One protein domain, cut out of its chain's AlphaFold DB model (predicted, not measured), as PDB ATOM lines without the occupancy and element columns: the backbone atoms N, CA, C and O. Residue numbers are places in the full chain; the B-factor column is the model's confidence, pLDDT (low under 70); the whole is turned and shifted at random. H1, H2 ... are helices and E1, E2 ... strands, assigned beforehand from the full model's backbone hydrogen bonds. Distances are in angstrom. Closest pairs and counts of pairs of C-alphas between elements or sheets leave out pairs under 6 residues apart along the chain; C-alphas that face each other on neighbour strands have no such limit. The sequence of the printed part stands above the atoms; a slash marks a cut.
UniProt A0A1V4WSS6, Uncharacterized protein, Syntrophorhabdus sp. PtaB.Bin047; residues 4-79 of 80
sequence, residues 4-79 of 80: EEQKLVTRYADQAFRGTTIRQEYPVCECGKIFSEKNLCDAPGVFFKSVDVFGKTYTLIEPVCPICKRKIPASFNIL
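What this domain is: This is residues 4 to 79 of the 80 residues of an uncharacterized protein of Syntrophorhabdus sp. PtaB.Bin047 (UniProt A0A1V4WSS6). A long two-stranded hairpin, E2 and E3, runs along the longest axis, and the helix H1 packs on one face of it, mainly over E3. Next to the last turn of H1, a short pair of strands, E1 and E4, lies on the same side of the hairpin, while two long loops, residues 25 to 45 and 64 to 75, reach to the end away from the hairpin's turn. The printed part has 76 residues, with one named helix and four named strands in the order H1, E1, E2, E3, E4; E1 with E4 and E2 with E3 make two antiparallel sheets of two strands each. The class is mixed, helices and strands, though under half of the residues are in named elements. The whole is compact, with a radius of gyration of the C-alphas of 11.9 A and spans of 36 by 28 by 17 A.

How they stand to each other: H1, residues 4 to 18, has 10 of its 11 O i to N i+4 pairs within hydrogen-bond range. Its closest C-alphas to E1, residues 22 to 24, are those of Ala 16 and Gln 24, 5.2 A apart. E2, residues 46 to 53, has just one pair of C-alphas within 8 A of H1, Val 9 and Val 46 at 7.5 A. E3, residues 56 to 63, has 9 such pairs with H1, the closest being Ala 16 and Leu 60 at 5.7 A. E2 and E3 form a hairpin, antiparallel at 153 degrees, with N 49 and O 60 2.9 A apart and N 60 and O 49 2.8 A apart. The closest C-alphas of E1 and E3 are those of Gln 24 and Leu 60, 6.8 A apart. E4, residues 76 to 78, is the antiparallel neighbour of E1 at 162 degrees, with N 23 and O 77 2.9 A apart. E2 and E4 are only just apart, their closest C-alphas 8.1 A from each other.

Where its parts are: H1 begins at C-alpha 4, (237.973, 264.884, 212.885), and spans 21.3 A to C-alpha 18. E1 spans 6.6 A. E2 begins at C-alpha 46, (241.285, 277.404, 213.084), and spans 21.8 A; E3 spans 22.9 A. E4 spans 6.8 A and ends at C-alpha 78, (225.831, 289.815, 202.946).

The domain as a whole: The two C-alphas farthest apart are those of Gly 55 and Ile 67, 36.7 A. The printed part has no cut. The links E1 to E2, 21 residues, and E3 to E4, 12 residues, are long; those from H1 to E1 and from E2 to E3 are tight. The mean pLDDT of the printed part is 93.8, and no printed residue is under 70.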
ATOM      1  N   GLU A   4     239.290 264.379 212.475       92.19
ATOM      2  CA  GLU A   4     237.973 264.884 212.885       92.19
ATOM      3  C   GLU A   4     237.917 266.417 212.881       92.19
ATOM      4  O   GLU A   4     236.939 267.003 212.417       92.19
ATOM      5  N   GLU A   5     239.000 267.079 213.295       91.94
ATOM      6  CA  GLU A   5     239.127 268.536 213.184       91.94
ATOM      7  C   GLU A   5     239.093 268.989 211.720       91.94
ATOM      8  O   GLU A   5     238.383 269.934 211.387       91.94
ATOM      9  N   GLN A   6     239.802 268.289 210.827       92.19
ATOM     10  CA  GLN A   6     239.794 268.605 209.395       92.19
ATOM     11  C   GLN A   6     238.393 268.470 208.788       92.19
ATOM     12  O   GLN A   6     237.958 269.358 208.058       92.19
ATOM     13  N   LYS A   7     237.647 267.408 209.122       91.94
ATOM     14  CA  LYS A   7     236.253 267.240 208.670       91.94
ATOM     15  C   LYS A   7     235.367 268.401 209.120       91.94
ATOM     16  O   LYS A   7     234.554 268.891 208.335       91.94
ATOM     17  N   LEU A   8     235.524 268.844 210.368       92.06
ATOM     18  CA  LEU A   8     234.762 269.964 210.915       92.06
ATOM     19  C   LEU A   8     235.085 271.273 210.182       92.06
ATOM     20  O   LEU A   8     234.170 272.001 209.796       92.06
ATOM     21  N   VAL A   9     236.372 271.543 209.943       93.69
ATOM     22  CA  VAL A   9     236.832 272.716 209.187       93.69
ATOM     23  C   VAL A   9     236.266 272.705 207.770       93.69
ATOM     24  O   VAL A   9     235.673 273.700 207.362       93.69
ATOM     25  N   THR A  10     236.371 271.589 207.044       92.00
ATOM     26  CA  THR A  10     235.845 271.472 205.675       92.00
ATOM     27  C   THR A  10     234.338 271.718 205.622       92.00
ATOM     28  O   THR A  10     233.868 272.470 204.771       92.00
ATOM     29  N   ARG A  11     233.574 271.162 206.574       91.56
ATOM     30  CA  ARG A  11     232.121 271.368 206.654       91.56
ATOM     31  C   ARG A  11     231.752 272.847 206.783       91.56
ATOM     32  O   ARG A  11     230.835 273.309 206.109       91.56
ATOM     33  N   TYR A  12     232.438 273.584 207.653       92.62
ATOM     34  CA  TYR A  12     232.173 275.013 207.820       92.62
ATOM     35  C   TYR A  12     232.775 275.862 206.696       92.62
ATOM     36  O   TYR A  12     232.256 276.942 206.426       92.62
ATOM     37  N   ALA A  13     233.823 275.390 206.014       93.31
ATOM     38  CA  ALA A  13     234.436 276.106 204.898       93.31
ATOM     39  C   ALA A  13     233.475 276.214 203.711       93.31
ATOM     40  O   ALA A  13     233.345 277.295 203.141       93.31
ATOM     41  N   ASP A  14     232.739 275.142 203.406       89.44
ATOM     42  CA  ASP A  14     231.696 275.178 202.378       89.44
ATOM     43  C   ASP A  14     230.615 276.216 202.714       89.44
ATOM     44  O   ASP A  14     230.259 277.039 201.871       89.44
ATOM     45  N   GLN A  15     230.135 276.245 203.962       90.31
ATOM     46  CA  GLN A  15     229.165 277.251 204.402       90.31
ATOM     47  C   GLN A  15     229.727 278.678 204.293       90.31
ATOM     48  O   GLN A  15     229.031 279.573 203.813       90.31
ATOM     49  N   ALA A  16     230.965 278.891 204.739       92.50
ATOM     50  CA  ALA A  16     231.584 280.208 204.793       92.50
ATOM     51  C   ALA A  16     231.875 280.769 203.391       92.50
ATOM     52  O   ALA A  16     231.503 281.904 203.099       92.50
ATOM     53  N   PHE A  17     232.498 279.992 202.498       93.00
ATOM     54  CA  PHE A  17     232.955 280.487 201.191       93.00
ATOM     55  C   PHE A  17     231.933 280.318 200.065       93.00
ATOM     56  O   PHE A  17     231.978 281.054 199.078       93.00
ATOM     57  N   ARG A  18     230.986 279.384 200.200       91.50
ATOM     58  CA  ARG A  18     229.979 279.084 199.165       91.50
ATOM     59  C   ARG A  18     228.554 279.412 199.599       91.50
ATOM     60  O   ARG A  18     227.612 279.124 198.864       91.50
ATOM     61  N   GLY A  19     228.390 280.060 200.752       88.31
ATOM     62  CA  GLY A  19     227.098 280.532 201.232       88.31
ATOM     63  C   GLY A  19     226.391 281.461 200.235       88.31
ATOM     64  O   GLY A  19     227.021 282.143 199.417       88.31
ATOM     65  N   THR A  20     225.058 281.438 200.290       89.25
ATOM     66  CA  THR A  20     224.162 282.233 199.435       89.25
ATOM     67  C   THR A  20     223.598 283.465 200.132       89.25
ATOM     68  O   THR A  20     223.262 284.412 199.444       89.25
ATOM     69  N   THR A  21     223.503 283.471 201.468       90.44
ATOM     70  CA  THR A  21     223.067 284.645 202.256       90.44
ATOM     71  C   THR A  21     224.246 285.460 202.761       90.44
ATOM     72  O   THR A  21     224.217 286.684 202.756       90.44
ATOM     73  N   ILE A  22     225.297 284.782 203.214       93.81
ATOM     74  CA  ILE A  22     226.560 285.415 203.565       93.81
ATOM     75  C   ILE A  22     227.682 284.697 202.836       93.81
ATOM     76  O   ILE A  22     227.609 283.484 202.629       93.81
ATOM     77  N   ARG A  23     228.720 285.441 202.470       95.31
ATOM     78  CA  ARG A  23     229.939 284.882 201.895       95.31
ATOM     79  C   ARG A  23     231.151 285.512 202.544       95.31
ATOM     80  O   ARG A  23     231.364 286.720 202.456       95.31
ATOM     81  N   GLN A  24     231.926 284.668 203.204       96.31
ATOM     82  CA  GLN A  24     233.192 285.033 203.799       96.31
ATOM     83  C   GLN A  24     234.227 285.311 202.703       96.31
ATOM     84  O   GLN A  24     234.353 284.556 201.739       96.31
ATOM     85  N   GLU A  25     234.987 286.387 202.875       95.75
ATOM     86  CA  GLU A  25     236.171 286.674 202.071       95.75
ATOM     87  C   GLU A  25     237.338 285.784 202.506       95.75
ATOM     88  O   GLU A  25     237.461 285.409 203.675       95.75
ATOM     89  N   TYR A  26     238.230 285.451 201.572       95.81
ATOM     90  CA  TYR A  26     239.419 284.676 201.913       95.81
ATOM     91  C   TYR A  26     240.262 285.411 202.962       95.81
ATOM     92  O   TYR A  26     240.674 286.543 202.706       95.81
ATOM     93  N   PRO A  27     240.547 284.799 204.130       95.81
ATOM     94  CA  PRO A  27     241.361 285.442 205.148       95.81
ATOM     95  C   PRO A  27     242.765 285.730 204.612       95.81
ATOM     96  O   PRO A  27     243.486 284.810 204.207       95.81
ATOM     97  N   VAL A  28     243.163 287.002 204.644       96.00
ATOM     98  CA  VAL A  28     244.498 287.457 204.242       96.00
ATOM     99  C   VAL A  28     245.236 287.973 205.469       96.00
ATOM    100  O   VAL A  28     244.781 288.883 206.156       96.00
ATOM    101  N   CYS A  29     246.390 287.380 205.762       95.62
ATOM    102  CA  CYS A  29     247.278 287.881 206.805       95.62
ATOM    103  C   CYS A  29     248.062 289.103 206.311       95.62
ATOM    104  O   CYS A  29     248.417 289.173 205.139       95.62
ATOM    105  N   GLU A  30     248.488 289.970 207.230       93.81
ATOM    106  CA  GLU A  30     249.404 291.092 206.947       93.81
ATOM    107  C   GLU A  30     250.716 290.662 206.257       93.81
ATOM    108  O   GLU A  30     251.293 291.427 205.494       93.81
ATOM    109  N   CYS A  31     251.177 289.419 206.458       94.38
ATOM    110  CA  CYS A  31     252.351 288.872 205.768       94.38
ATOM    111  C   CYS A  31     252.058 288.333 204.352       94.38
ATOM    112  O   CYS A  31     252.886 287.620 203.791       94.38
ATOM    113  N   GLY A  32     250.857 288.565 203.815       94.19
ATOM    114  CA  GLY A  32     250.433 288.120 202.484       94.19
ATOM    115  C   GLY A  32     250.000 286.652 202.385       94.19
ATOM    116  O   GLY A  32     249.667 286.186 201.299       94.19
ATOM    117  N   LYS A  33     249.982 285.892 203.490       94.38
ATOM    118  CA  LYS A  33     249.470 284.510 203.493       94.38
ATOM    119  C   LYS A  33     247.944 284.532 203.334       94.38
ATOM    120  O   LYS A  33     247.264 285.155 204.145       94.38
ATOM    121  N   ILE A  34     247.432 283.821 202.330       95.19
ATOM    122  CA  ILE A  34     245.999 283.728 202.019       95.19
ATOM    123  C   ILE A  34     245.484 282.329 202.358       95.19
ATOM    124  O   ILE A  34     246.111 281.326 201.996       95.19
ATOM    125  N   PHE A  35     244.325 282.272 203.009       95.19
ATOM    126  CA  PHE A  35     243.615 281.032 203.285       95.19
ATOM    127  C   PHE A  35     242.341 280.909 202.451       95.19
ATOM    128  O   PHE A  35     241.557 281.841 202.336       95.19
ATOM    129  N   SER A  36     242.133 279.727 201.888       93.00
ATOM    130  CA  SER A  36     240.946 279.312 201.150       93.00
ATOM    131  C   SER A  36     240.495 277.939 201.640       93.00
ATOM    132  O   SER A  36     241.217 277.251 202.361       93.00
ATOM    133  N   GLU A  37     239.330 277.497 201.179       90.31
ATOM    134  CA  GLU A  37     238.784 276.151 201.409       90.31
ATOM    135  C   GLU A  37     239.787 274.999 201.202       90.31
ATOM    136  O   GLU A  37     239.673 273.968 201.855       90.31
ATOM    137  N   LYS A  38     240.804 275.177 200.347       89.38
ATOM    138  CA  LYS A  38     241.794 274.136 200.027       89.38
ATOM    139  C   LYS A  38     242.954 274.028 201.017       89.38
ATOM    140  O   LYS A  38     243.583 272.980 201.069       89.38
ATOM    141  N   ASN A  39     243.277 275.097 201.744       92.69
ATOM    142  CA  ASN A  39     244.500 275.183 202.558       92.69
ATOM    143  C   ASN A  39     244.236 275.597 204.018       92.69
ATOM    144  O   ASN A  39     245.171 275.840 204.779       92.69
ATOM    145  N   LEU A  40     242.968 275.668 204.438       93.50
ATOM    146  CA  LEU A  40     242.600 275.940 205.830       93.50
ATOM    147  C   LEU A  40     243.182 274.912 206.808       93.50
ATOM    148  O   LEU A  40     243.598 275.278 207.905       93.50
ATOM    149  N   CYS A  41     243.254 273.644 206.400       92.38
ATOM    150  CA  CYS A  41     243.823 272.565 207.210       92.38
ATOM    151  C   CYS A  41     245.348 272.676 207.395       92.38
ATOM    152  O   CYS A  41     245.894 272.009 208.275       92.38
ATOM    153  N   ASP A  42     246.021 273.534 206.619       91.94
ATOM    154  CA  ASP A  42     247.454 273.824 206.759       91.94
ATOM    155  C   ASP A  42     247.723 274.894 207.831       91.94
ATOM    156  O   ASP A  42     248.875 275.156 208.197       91.94
ATOM    157  N   ALA A  43     246.675 275.559 208.334       94.19
ATOM    158  CA  ALA A  43     246.804 276.496 209.438       94.19
ATOM    159  C   ALA A  43     247.166 275.740 210.737       94.19
ATOM    160  O   ALA A  43     246.615 274.671 211.003       94.19
ATOM    161  N   PRO A  44     248.021 276.302 211.616       94.44
ATOM    162  CA  PRO A  44     248.308 275.706 212.924       94.44
ATOM    163  C   PRO A  44     247.072 275.576 213.822       94.44
ATOM    164  O   PRO A  44     247.067 274.774 214.748       94.44
ATOM    165  N   GLY A  45     246.045 276.383 213.562       94.88
ATOM    166  CA  GLY A  45     244.768 276.354 214.255       94.88
ATOM    167  C   GLY A  45     243.714 277.120 213.466       94.88
ATOM    168  O   GLY A  45     244.041 278.015 212.683       94.88
ATOM    169  N   VAL A  46     242.454 276.759 213.681       96.12
ATOM    170  CA  VAL A  46     241.285 277.404 213.084       96.12
ATOM    171  C   VAL A  46     240.281 277.679 214.191       96.12
ATOM    172  O   VAL A  46     239.966 276.793 214.982       96.12
ATOM    173  N   PHE A  47     239.787 278.911 214.239       96.06
ATOM    174  CA  PHE A  47     238.720 279.320 215.138       96.06
ATOM    175  C   PHE A  47     237.419 279.488 214.361       96.06
ATOM    176  O   PHE A  47     237.420 279.919 213.208       96.06
ATOM    177  N   PHE A  48     236.310 279.177 215.023       95.81
ATOM    178  CA  PHE A  48     234.971 279.399 214.500       95.81
ATOM    179  C   PHE A  48     234.353 280.606 215.195       95.81
ATOM    180  O   PHE A  48     234.362 280.689 216.424       95.81
ATOM    181  N   LYS A  49     233.821 281.544 214.411       95.25
ATOM    182  CA  LYS A  49     233.151 282.745 214.911       95.25
ATOM    183  C   LYS A  49     231.708 282.759 214.440       95.25
ATOM    184  O   LYS A  49     231.453 282.768 213.241       95.25
ATOM    185  N   SER A  50     230.775 282.786 215.379       94.88
ATOM    186  CA  SER A  50     229.354 282.912 215.068       94.88
ATOM    187  C   SER A  50     228.987 284.367 214.786       94.88
ATOM    188  O   SER A  50     229.458 285.275 215.474       94.88
ATOM    189  N   VAL A  51     228.149 284.582 213.777       93.88
ATOM    190  CA  VAL A  51     227.555 285.880 213.442       93.88
ATOM    191  C   VAL A  51     226.068 285.708 213.173       93.88
ATOM    192  O   VAL A  51     225.668 284.739 212.532       93.88
ATOM    193  N   ASP A  52     225.258 286.655 213.636       94.81
ATOM    194  CA  ASP A  52     223.815 286.649 213.408       94.81
ATOM    195  C   ASP A  52     223.458 287.612 212.277       94.81
ATOM    196  O   ASP A  52     223.754 288.805 212.333       94.81
ATOM    197  N   VAL A  53     222.820 287.084 211.234       92.19
ATOM    198  CA  VAL A  53     222.397 287.837 210.051       92.19
ATOM    199  C   VAL A  53     220.959 287.452 209.727       92.19
ATOM    200  O   VAL A  53     220.640 286.275 209.574       92.19
ATOM    201  N   PHE A  54     220.065 288.443 209.665       91.81
ATOM    202  CA  PHE A  54     218.625 288.250 209.426       91.81
ATOM    203  C   PHE A  54     217.965 287.193 210.337       91.81
ATOM    204  O   PHE A  54     217.136 286.400 209.895       91.81
ATOM    205  N   GLY A  55     218.353 287.157 211.617       91.69
ATOM    206  CA  GLY A  55     217.807 286.209 212.597       91.69
ATOM    207  C   GLY A  55     218.293 284.764 212.436       91.69
ATOM    208  O   GLY A  55     217.746 283.869 213.076       91.69
ATOM    209  N   LYS A  56     219.305 284.519 211.594       92.25
ATOM    210  CA  LYS A  56     219.984 283.227 211.451       92.25
ATOM    211  C   LYS A  56     221.443 283.348 211.874       92.25
ATOM    212  O   LYS A  56     222.110 284.321 211.527       92.25
ATOM    213  N   THR A  57     221.944 282.331 212.564       93.62
ATOM    214  CA  THR A  57     223.350 282.252 212.962       93.62
ATOM    215  C   THR A  57     224.167 281.551 211.885       93.62
ATOM    216  O   THR A  57     223.815 280.468 211.413       93.62
ATOM    217  N   TYR A  58     225.291 282.152 211.522       92.94
ATOM    218  CA  TYR A  58     226.256 281.605 210.583       92.94
ATOM    219  C   TYR A  58     227.627 281.482 211.238       92.94
ATOM    220  O   TYR A  58     227.972 282.253 212.130       92.94
ATOM    221  N   THR A  59     228.423 280.528 210.762       95.12
ATOM    222  CA  THR A  59     229.779 280.295 211.257       95.12
ATOM    223  C   THR A  59     230.798 280.789 210.242       95.12
ATOM    224  O   THR A  59     230.812 280.338 209.098       95.12
ATOM    225  N   LEU A  60     231.665 281.690 210.687       95.69
ATOM    226  CA  LEU A  60     232.848 282.160 209.983       95.69
ATOM    227  C   LEU A  60     234.098 281.432 210.481       95.69
ATOM    228  O   LEU A  60     234.131 280.896 211.591       95.69
ATOM    229  N   ILE A  61     235.142 281.460 209.661       96.75
ATOM    230  CA  ILE A  61     236.412 280.775 209.879       96.75
ATOM    231  C   ILE A  61     237.543 281.787 210.044       96.75
ATOM    232  O   ILE A  61     237.819 282.577 209.144       96.75
ATOM    233  N   GLU A  62     238.252 281.705 211.165       97.19
ATOM    234  CA  GLU A  62     239.392 282.557 211.506       97.19
ATOM    235  C   GLU A  62     240.661 281.697 211.674       97.19
ATOM    236  O   GLU A  62     240.905 281.149 212.757       97.19
ATOM    237  N   PRO A  63     241.474 281.513 210.616       97.12
ATOM    238  CA  PRO A  63     242.689 280.711 210.687       97.12
ATOM    239  C   PRO A  63     243.817 281.447 211.418       97.12
ATOM    240  O   PRO A  63     243.906 282.676 211.417       97.12
ATOM    241  N   VAL A  64     244.735 280.688 212.013       97.00
ATOM    242  CA  VAL A  64     245.990 281.217 212.560       97.00
ATOM    243  C   VAL A  64     247.048 281.242 211.464       97.00
ATOM    244  O   VAL A  64     247.297 280.243 210.794       97.00
ATOM    245  N   CYS A  65     247.729 282.371 211.292       96.31
ATOM    246  CA  CYS A  65     248.850 282.446 210.370       96.31
ATOM    247  C   CYS A  65     250.050 281.642 210.911       96.31
ATOM    248  O   CYS A  65     250.521 281.925 212.017       96.31
ATOM    249  N   PRO A  66     250.628 280.692 210.150       94.81
ATOM    250  CA  PRO A  66     251.800 279.935 210.583       94.81
ATOM    251  C   PRO A  66     253.065 280.788 210.700       94.81
ATOM    252  O   PRO A  66     253.981 280.373 211.405       94.81
ATOM    253  N   ILE A  67     253.108 281.954 210.047       95.19
ATOM    254  CA  ILE A  67     254.247 282.880 210.060       95.19
ATOM    255  C   ILE A  67     254.082 283.875 211.210       95.19
ATOM    256  O   ILE A  67     254.869 283.871 212.149       95.19
ATOM    257  N   CYS A  68     253.010 284.673 211.188       95.62
ATOM    258  CA  CYS A  68     252.781 285.724 212.183       95.62
ATOM    259  C   CYS A  68     252.304 285.202 213.542       95.62
ATOM    260  O   CYS A  68     252.269 285.973 214.495       95.62
ATOM    261  N   LYS A  69     251.877 283.932 213.629       95.06
ATOM    262  CA  LYS A  69     251.286 283.312 214.831       95.06
ATOM    263  C   LYS A  69     250.083 284.081 215.393       95.06
ATOM    264  O   LYS A  69     249.762 283.982 216.573       95.06
ATOM    265  N   ARG A  70     249.405 284.841 214.534       95.19
ATOM    266  CA  ARG A  70     248.215 285.631 214.858       95.19
ATOM    267  C   ARG A  70     246.996 285.038 214.176       95.19
ATOM    268  O   ARG A  70     247.098 284.503 213.072       95.19
ATOM    269  N   LYS A  71     245.853 285.155 214.842       96.50
ATOM    270  CA  LYS A  71     244.548 284.846 214.265       96.50
ATOM    271  C   LYS A  71     244.202 285.890 213.205       96.50
ATOM    272  O   LYS A  71     244.348 287.082 213.461       96.50
ATOM    273  N   ILE A  72     243.750 285.438 212.043       96.88
ATOM    274  CA  ILE A  72     243.292 286.301 210.956       96.88
ATOM    275  C   ILE A  72     241.775 286.457 211.116       96.88
ATOM    276  O   ILE A  72     241.068 285.447 211.046       96.88
ATOM    277  N   PRO A  73     241.266 287.671 211.393       95.56
ATOM    278  CA  PRO A  73     239.839 287.890 211.577       95.56
ATOM    279  C   PRO A  73     239.082 287.638 210.272       95.56
ATOM    280  O   PRO A  73     239.577 287.931 209.184       95.56
ATOM    281  N   ALA A  74     237.874 287.094 210.389       94.62
ATOM    282  CA  ALA A  74     237.019 286.860 209.236       94.62
ATOM    283  C   ALA A  74     236.292 288.149 208.837       94.62
ATOM    284  O   ALA A  74     235.717 288.833 209.688       94.62
ATOM    285  N   SER A  75     236.258 288.411 207.533       94.94
ATOM    286  CA  SER A  75     235.410 289.421 206.895       94.94
ATOM    287  C   SER A  75     234.401 288.719 205.999       94.94
ATOM    288  O   SER A  75     234.708 287.684 205.410       94.94
ATOM    289  N   PHE A  76     233.186 289.245 205.900       95.69
ATOM    290  CA  PHE A  76     232.139 288.645 205.081       95.69
ATOM    291  C   PHE A  76     231.245 289.712 204.469       95.69
ATOM    292  O   PHE A  76     231.073 290.794 205.027       95.69
ATOM    293  N   ASN A  77     230.638 289.352 203.346       95.25
ATOM    294  CA  ASN A  77     229.618 290.137 202.679       95.25
ATOM    295  C   ASN A  77     228.259 289.462 202.855       95.25
ATOM    296  O   ASN A  77     228.155 288.232 202.829       95.25
ATOM    297  N   ILE A  78     227.218 290.271 203.021       93.62
ATOM    298  CA  ILE A  78     225.831 289.815 202.946       93.62
ATOM    299  C   ILE A  78     225.430 289.865 201.473       93.62
ATOM    300  O   ILE A  78     225.589 290.893 200.816       93.62
ATOM    301  N   LEU A  79     224.968 288.736 200.952       89.75
ATOM    302  CA  LEU A  79     224.502 288.594 199.580       89.75
ATOM    303  C   LEU A  79     222.977 288.773 199.572       89.75
ATOM    304  O   LEU A  79     222.283 288.112 200.349       89.75
TER     305      LEU A  79